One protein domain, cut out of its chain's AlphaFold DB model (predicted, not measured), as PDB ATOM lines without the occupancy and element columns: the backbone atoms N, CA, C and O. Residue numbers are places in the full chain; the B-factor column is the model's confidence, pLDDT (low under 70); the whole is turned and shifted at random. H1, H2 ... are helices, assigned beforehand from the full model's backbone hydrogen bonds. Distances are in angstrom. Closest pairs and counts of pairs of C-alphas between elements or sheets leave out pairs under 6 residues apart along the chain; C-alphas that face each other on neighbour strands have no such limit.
ATOM      1  N   GLU A 408      33.348 279.140   1.577       76.12
ATOM      2  CA  GLU A 408      34.782 279.429   1.469       76.12
ATOM      3  C   GLU A 408      35.135 280.879   1.820       76.12
ATOM      4  O   GLU A 408      36.269 281.148   2.202       76.12
ATOM      5  N   SER A 409      34.171 281.804   1.755       84.38
ATOM      6  CA  SER A 409      34.392 283.208   2.117       84.38
ATOM      7  C   SER A 409      34.192 283.488   3.609       84.38
ATOM      8  O   SER A 409      34.291 284.638   4.028       84.38
ATOM      9  N   LEU A 410      33.836 282.472   4.401       86.81
ATOM     10  CA  LEU A 410      33.574 282.601   5.831       86.81
ATOM     11  C   LEU A 410      34.803 282.215   6.658       86.81
ATOM     12  O   LEU A 410      35.509 281.246   6.352       86.81
ATOM     13  N   ASP A 411      34.989 282.939   7.761       90.88
ATOM     14  CA  ASP A 411      36.031 282.661   8.744       90.88
ATOM     15  C   ASP A 411      35.974 281.207   9.236       90.88
ATOM     16  O   ASP A 411      34.907 280.599   9.379       90.88
ATOM     17  N   GLU A 412      37.149 280.646   9.526       91.62
ATOM     18  CA  GLU A 412      37.324 279.256   9.968       91.62
ATOM     19  C   GLU A 412      36.467 278.910  11.195       91.62
ATOM     20  O   GLU A 412      35.879 277.830  11.266       91.62
ATOM     21  N   GLU A 413      36.358 279.838  12.146       91.31
ATOM     22  CA  GLU A 413      35.546 279.665  13.352       91.31
ATOM     23  C   GLU A 413      34.051 279.554  13.019       91.31
ATOM     24  O   GLU A 413      33.375 278.621  13.463       91.31
ATOM     25  N   THR A 414      33.549 280.437  12.155       89.44
ATOM     26  CA  THR A 414      32.157 280.429  11.687       89.44
ATOM     27  C   THR A 414      31.844 279.149  10.915       89.44
ATOM     28  O   THR A 414      30.795 278.537  11.122       89.44
ATOM     29  N   ARG A 415      32.774 278.671  10.080       90.12
ATOM     30  CA  ARG A 415      32.609 277.418   9.326       90.12
ATOM     31  C   ARG A 415      32.495 276.201  10.248       90.12
ATOM     32  O   ARG A 415      31.659 275.324  10.013       90.12
ATOM     33  N   ARG A 416      33.282 276.160  11.329       92.31
ATOM     34  CA  ARG A 416      33.171 275.115  12.363       92.31
ATOM     35  C   ARG A 416      31.838 275.183  13.097       92.31
ATOM     36  O   ARG A 416      31.194 274.147  13.250       92.31
ATOM     37  N   ALA A 417      31.393 276.379  13.487       91.06
ATOM     38  CA  ALA A 417      30.105 276.566  14.155       91.06
ATOM     39  C   ALA A 417      28.927 276.094  13.282       91.06
ATOM     40  O   ALA A 417      28.024 275.411  13.773       91.06
ATOM     41  N   ILE A 418      28.970 276.385  11.978       91.38
ATOM     42  CA  ILE A 418      27.995 275.908  10.988       91.38
ATOM     43  C   ILE A 418      27.998 274.377  10.897       91.38
ATOM     44  O   ILE A 418      26.941 273.754  11.010       91.38
ATOM     45  N   SER A 419      29.170 273.758  10.728       91.88
ATOM     46  CA  SER A 419      29.300 272.295  10.628       91.88
ATOM     47  C   SER A 419      28.775 271.586  11.884       91.88
ATOM     48  O   SER A 419      28.059 270.576  11.818       91.88
ATOM     49  N   GLU A 420      29.049 272.153  13.060       92.00
ATOM     50  CA  GLU A 420      28.555 271.618  14.323       92.00
ATOM     51  C   GLU A 420      27.029 271.779  14.461       92.00
ATOM     52  O   GLU A 420      26.341 270.839  14.880       92.00
ATOM     53  N   ALA A 421      26.476 272.929  14.057       91.75
ATOM     54  CA  ALA A 421      25.033 273.170  14.027       91.75
ATOM     55  C   ALA A 421      24.316 272.198  13.074       91.75
ATOM     56  O   ALA A 421      23.315 271.581  13.458       91.75
ATOM     57  N   GLN A 422      24.868 271.964  11.880       93.25
ATOM     58  CA  GLN A 422      24.367 270.969  10.927       93.25
ATOM     59  C   GLN A 422      24.414 269.551  11.516       93.25
ATOM     60  O   GLN A 422      23.419 268.823  11.456       93.25
ATOM     61  N   SER A 423      25.508 269.181  12.186       93.94
ATOM     62  CA  SER A 423      25.641 267.891  12.878       93.94
ATOM     63  C   SER A 423      24.607 267.723  14.001       93.94
ATOM     64  O   SER A 423      23.998 266.660  14.163       93.94
ATOM     65  N   ARG A 424      24.335 268.780  14.783       92.81
ATOM     66  CA  ARG A 424      23.256 268.786  15.789       92.81
ATOM     67  C   ARG A 424      21.875 268.654  15.143       92.81
ATOM     68  O   ARG A 424      21.054 267.883  15.649       92.81
ATOM     69  N   ARG A 425      21.605 269.358  14.039       92.12
ATOM     70  CA  ARG A 425      20.348 269.264  13.272       92.12
ATOM     71  C   ARG A 425      20.134 267.850  12.725       92.12
ATOM     72  O   ARG A 425      19.037 267.311  12.880       92.12
ATOM     73  N   ALA A 426      21.180 267.218  12.193       92.00
ATOM     74  CA  ALA A 426      21.152 265.841  11.703       92.00
ATOM     75  C   ALA A 426      20.801 264.839  12.815       92.00
ATOM     76  O   ALA A 426      19.840 264.083  12.673       92.00
ATOM     77  N   ARG A 427      21.475 264.907  13.975       93.25
ATOM     78  CA  ARG A 427      21.157 264.053  15.140       93.25
ATOM     79  C   ARG A 427      19.719 264.234  15.626       93.25
ATOM     80  O   ARG A 427      19.041 263.257  15.939       93.25
ATOM     81  N   ARG A 428      19.216 265.475  15.665       89.50
ATOM     82  CA  ARG A 428      17.814 265.762  16.022       89.50
ATOM     83  C   ARG A 428      16.839 265.129  15.023       89.50
ATOM     84  O   ARG A 428      15.833 264.550  15.436       89.50
ATOM     85  N   ALA A 429      17.133 265.221  13.727       92.44
ATOM     86  CA  ALA A 429      16.321 264.610  12.681       92.44
ATOM     87  C   ALA A 429      16.319 263.076  12.784       92.44
ATOM     88  O   ALA A 429      15.259 262.458  12.687       92.44
ATOM     89  N   GLU A 430      17.471 262.463  13.048       93.06
ATOM     90  CA  GLU A 430      17.601 261.019  13.237       93.06
ATOM     91  C   GLU A 430      16.851 260.526  14.481       93.06
ATOM     92  O   GLU A 430      16.059 259.590  14.389       93.06
ATOM     93  N   GLN A 431      16.992 261.206  15.624       92.25
ATOM     94  CA  GLN A 431      16.221 260.892  16.833       92.25
ATOM     95  C   GLN A 431      14.712 261.000  16.594       92.25
ATOM     96  O   GLN A 431      13.944 260.158  17.070       92.25
ATOM     97  N   ALA A 432      14.270 262.008  15.835       91.19
ATOM     98  CA  ALA A 432      12.873 262.133  15.445       91.19
ATOM     99  C   ALA A 432      12.435 260.952  14.565       91.19
ATOM    100  O   ALA A 432      11.416 260.332  14.866       91.19
ATOM    101  N   ARG A 433      13.213 260.581  13.539       94.12
ATOM    102  CA  ARG A 433      12.940 259.407  12.690       94.12
ATOM    103  C   ARG A 433      12.877 258.122  13.516       94.12
ATOM    104  O   ARG A 433      11.899 257.394  13.407       94.12
ATOM    105  N   ALA A 434      13.842 257.881  14.402       92.62
ATOM    106  CA  ALA A 434      13.863 256.721  15.292       92.62
ATOM    107  C   ALA A 434      12.633 256.682  16.213       92.62
ATOM    108  O   ALA A 434      12.018 255.629  16.387       92.62
ATOM    109  N   LYS A 435      12.218 257.833  16.761       92.75
ATOM    110  CA  LYS A 435      10.981 257.947  17.544       92.75
ATOM    111  C   LYS A 435       9.752 257.583  16.709       92.75
ATOM    112  O   LYS A 435       8.910 256.832  17.191       92.75
ATOM    113  N   TYR A 436       9.653 258.079  15.475       90.81
ATOM    114  CA  TYR A 436       8.574 257.700  14.559       90.81
ATOM    115  C   TYR A 436       8.608 256.206  14.231       90.81
ATOM    116  O   TYR A 436       7.559 255.572  14.240       90.81
ATOM    117  N   HIS A 437       9.788 255.624  14.004       92.69
ATOM    118  CA  HIS A 437       9.936 254.193  13.741       92.69
ATOM    119  C   HIS A 437       9.455 253.327  14.909       92.69
ATOM    120  O   HIS A 437       8.766 252.342  14.666       92.69
ATOM    121  N   ARG A 438       9.747 253.722  16.156       94.19
ATOM    122  CA  ARG A 438       9.296 253.017  17.372       94.19
ATOM    123  C   ARG A 438       7.797 253.151  17.646       94.19
ATOM    124  O   ARG A 438       7.245 252.338  18.373       94.19
ATOM    125  N   MET A 439       7.161 254.182  17.100       92.56
ATOM    126  CA  MET A 439       5.745 254.471  17.306       92.56
ATOM    127  C   MET A 439       4.870 253.568  16.429       92.56
ATOM    128  O   MET A 439       5.159 253.399  15.236       92.56
ATOM    129  N   ASN A 440       3.788 253.026  16.992       96.88
ATOM    130  CA  ASN A 440       2.852 252.175  16.256       96.88
ATOM    131  C   ASN A 440       1.973 252.996  15.279       96.88
ATOM    132  O   ASN A 440       1.971 254.230  15.293       96.88
ATOM    133  N   SER A 441       1.227 252.334  14.389       94.31
ATOM    134  CA  SER A 441       0.424 253.015  13.357       94.31
ATOM    135  C   SER A 441      -0.700 253.893  13.928       94.31
ATOM    136  O   SER A 441      -0.995 254.954  13.373       94.31
ATOM    137  N   GLU A 442      -1.308 253.500  15.045       94.62
ATOM    138  CA  GLU A 442      -2.349 254.268  15.723       94.62
ATOM    139  C   GLU A 442      -1.787 255.492  16.452       94.62
ATOM    140  O   GLU A 442      -2.283 256.603  16.270       94.62
ATOM    141  N   GLU A 443      -0.696 255.326  17.190       93.44
ATOM    142  CA  GLU A 443       0.040 256.400  17.847       93.44
ATOM    143  C   GLU A 443       0.548 257.427  16.825       93.44
ATOM    144  O   GLU A 443       0.441 258.630  17.061       93.44
ATOM    145  N   ARG A 444       1.020 256.987  15.646       94.94
ATOM    146  CA  ARG A 444       1.401 257.895  14.547       94.94
ATOM    147  C   ARG A 444       0.211 258.715  14.058       94.94
ATOM    148  O   ARG A 444       0.361 259.917  13.834       94.94
ATOM    149  N   ARG A 445      -0.972 258.099  13.912       95.31
ATOM    150  CA  ARG A 445      -2.210 258.815  13.548       95.31
ATOM    151  C   ARG A 445      -2.565 259.865  14.597       95.31
ATOM    152  O   ARG A 445      -2.799 261.015  14.232       95.31
ATOM    153  N   GLN A 446      -2.550 259.500  15.876       94.50
ATOM    154  CA  GLN A 446      -2.854 260.420  16.978       94.50
ATOM    155  C   GLN A 446      -1.832 261.566  17.063       94.50
ATOM    156  O   GLN A 446      -2.214 262.734  17.167       94.50
ATOM    157  N   TYR A 447      -0.537 261.261  16.944       92.25
ATOM    158  CA  TYR A 447       0.534 262.255  16.952       92.25
ATOM    159  C   TYR A 447       0.407 263.242  15.785       92.25
ATOM    160  O   TYR A 447       0.494 264.456  15.987       92.25
ATOM    161  N   ASN A 448       0.145 262.746  14.572       93.94
ATOM    162  CA  ASN A 448      -0.062 263.585  13.392       93.94
ATOM    163  C   ASN A 448      -1.333 264.432  13.508       93.94
ATOM    164  O   ASN A 448      -1.282 265.622  13.204       93.94
ATOM    165  N   ALA A 449      -2.435 263.865  14.012       95.12
ATOM    166  CA  ALA A 449      -3.678 264.595  14.251       95.12
ATOM    167  C   ALA A 449      -3.475 265.750  15.245       95.12
ATOM    168  O   ALA A 449      -3.882 266.879  14.976       95.12
ATOM    169  N   MET A 450      -2.775 265.504  16.358       95.25
ATOM    170  CA  MET A 450      -2.452 266.537  17.347       95.25
ATOM    171  C   MET A 450      -1.516 267.611  16.771       95.25
ATOM    172  O   MET A 450      -1.740 268.807  16.971       95.25
ATOM    173  N   ARG A 451      -0.473 267.209  16.034       92.31
ATOM    174  CA  ARG A 451       0.477 268.137  15.401       92.31
ATOM    175  C   ARG A 451      -0.205 269.023  14.354       92.31
ATOM    176  O   ARG A 451       0.112 270.209  14.262       92.31
ATOM    177  N   ASP A 452      -1.132 268.462  13.587       94.88
ATOM    178  CA  ASP A 452      -1.917 269.181  12.586       94.88
ATOM    179  C   ASP A 452      -2.936 270.133  13.235       94.88
ATOM    180  O   ASP A 452      -3.028 271.297  12.846       94.88
ATOM    181  N   ALA A 453      -3.609 269.705  14.309       93.75
ATOM    182  CA  ALA A 453      -4.471 270.577  15.108       93.75
ATOM    183  C   ALA A 453      -3.706 271.798  15.655       93.75
ATOM    184  O   ALA A 453      -4.159 272.932  15.493       93.75
ATOM    185  N   GLN A 454      -2.503 271.592  16.211       93.69
ATOM    186  CA  GLN A 454      -1.633 272.687  16.664       93.69
ATOM    187  C   GLN A 454      -1.162 273.584  15.512       93.69
ATOM    188  O   GLN A 454      -1.079 274.801  15.670       93.69
ATOM    189  N   ARG A 455      -0.847 273.012  14.343       92.88
ATOM    190  CA  ARG A 455      -0.466 273.788  13.154       92.88
ATOM    191  C   ARG A 455      -1.619 274.684  12.694       92.88
ATOM    192  O   ARG A 455      -1.397 275.869  12.467       92.88
ATOM    193  N   ARG A 456      -2.843 274.148  12.610       94.06
ATOM    194  CA  ARG A 456      -4.052 274.923  12.281       94.06
ATOM    195  C   ARG A 456      -4.352 275.994  13.322       94.06
ATOM    196  O   ARG A 456      -4.837 277.060  12.966       94.06
ATOM    197  N   GLN A 457      -4.088 275.721  14.596       93.62
ATOM    198  CA  GLN A 457      -4.233 276.714  15.655       93.62
ATOM    199  C   GLN A 457      -3.253 277.881  15.477       93.62
ATOM    200  O   GLN A 457      -3.707 279.013  15.367       93.62
ATOM    201  N   ARG A 458      -1.949 277.612  15.323       92.06
ATOM    202  CA  ARG A 458      -0.949 278.669  15.079       92.06
ATOM    203  C   ARG A 458      -1.240 279.478  13.814       92.06
ATOM    204  O   ARG A 458      -1.068 280.689  13.823       92.06
ATOM    205  N   LYS A 459      -1.716 278.825  12.745       95.31
ATOM    206  CA  LYS A 459      -2.127 279.511  11.510       95.31
ATOM    207  C   LYS A 459      -3.304 280.464  11.757       95.31
ATOM    208  O   LYS A 459      -3.226 281.620  11.363       95.31
ATOM    209  N   ARG A 460      -4.349 280.016  12.467       94.00
ATOM    210  CA  ARG A 460      -5.489 280.869  12.849       94.00
ATOM    211  C   ARG A 460      -5.067 282.047  13.728       94.00
ATOM    212  O   ARG A 460      -5.568 283.145  13.535       94.00
ATOM    213  N   GLU A 461      -4.147 281.833  14.665       91.50
ATOM    214  CA  GLU A 461      -3.609 282.899  15.523       91.50
ATOM    215  C   GLU A 461      -2.790 283.923  14.724       91.50
ATOM    216  O   GLU A 461      -2.927 285.122  14.947       91.50
ATOM    217  N   GLN A 462      -1.969 283.477  13.767       90.69
ATOM    218  CA  GLN A 462      -1.227 284.374  12.874       90.69
ATOM    219  C   GLN A 462      -2.161 285.178  11.963       90.69
ATOM    220  O   GLN A 462      -1.984 286.385  11.832       90.69
ATOM    221  N   GLU A 463      -3.176 284.540  11.377       92.06
ATOM    222  CA  GLU A 463      -4.190 285.219  10.560       92.06
ATOM    223  C   GLU A 463      -5.021 286.215  11.383       92.06
ATOM    224  O   GLU A 463      -5.313 287.305  10.901       92.06
TER     225      GLU A 463
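What this domain is: This is residues 408 to 463 of the 513 residues of an uncharacterized protein of Heterorhabditis bacteriophora (UniProt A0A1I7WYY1). Two long helices, H1 and then H2, meet near their ends in an open V, with a corner at residues 439 and 440 and two arms that spread away from each other. The space between the arms is empty, and a short piece without a named element, residues 408 to 411, leads into the free end of H1. The printed part has 56 residues, with two named helices and no named strand; its class is all helix. It is extended, with a radius of gyration of the C-alphas of 17.5 A, and flat, spanning 46 by 35 by 12 A.

Where its parts are: The printed part begins at Glu 408, with its C-alpha at (34.782, 279.429, 1.469). H1 covers residues 412 to 438 and is 39.1 A long from first to last C-alpha; C-alpha 412 is at (37.324, 279.256, 9.968) and C-alpha 438 at (9.296, 253.017, 17.372). H2 covers residues 441 to 463 and is 32.7 A long, ending with C-alpha 463 at (-4.190, 285.219, 10.560).

How they stand to each other: H1 and H2 are joined by a tight link of 2 residues. They are close but not clearly touching, with 1 pair of C-alphas within 8 A: the closest C-alphas, those of Tyr 436 and Arg 444, are 7.2 A apart. Their lines stand at a steep tilt of 52 degrees, and they run opposite ways. Their centres are 24.1 A apart. In both H1 and H2 every O i to N i+4 pair is within hydrogen-bond range. Residues 408 to 435, of which 412 to 435 belong to H1, stand free, and so do residues 448 to 463 of H2.

The domain as a whole: The two C-alphas farthest apart are those of Ser 409 and Glu 442, at 48.7 A. The first and last printed C-alphas, of Glu 408 and Glu 463, are 40.4 A apart. The printed part has no cut. The mean pLDDT of the printed part is 92.3, and no printed residue is under 70.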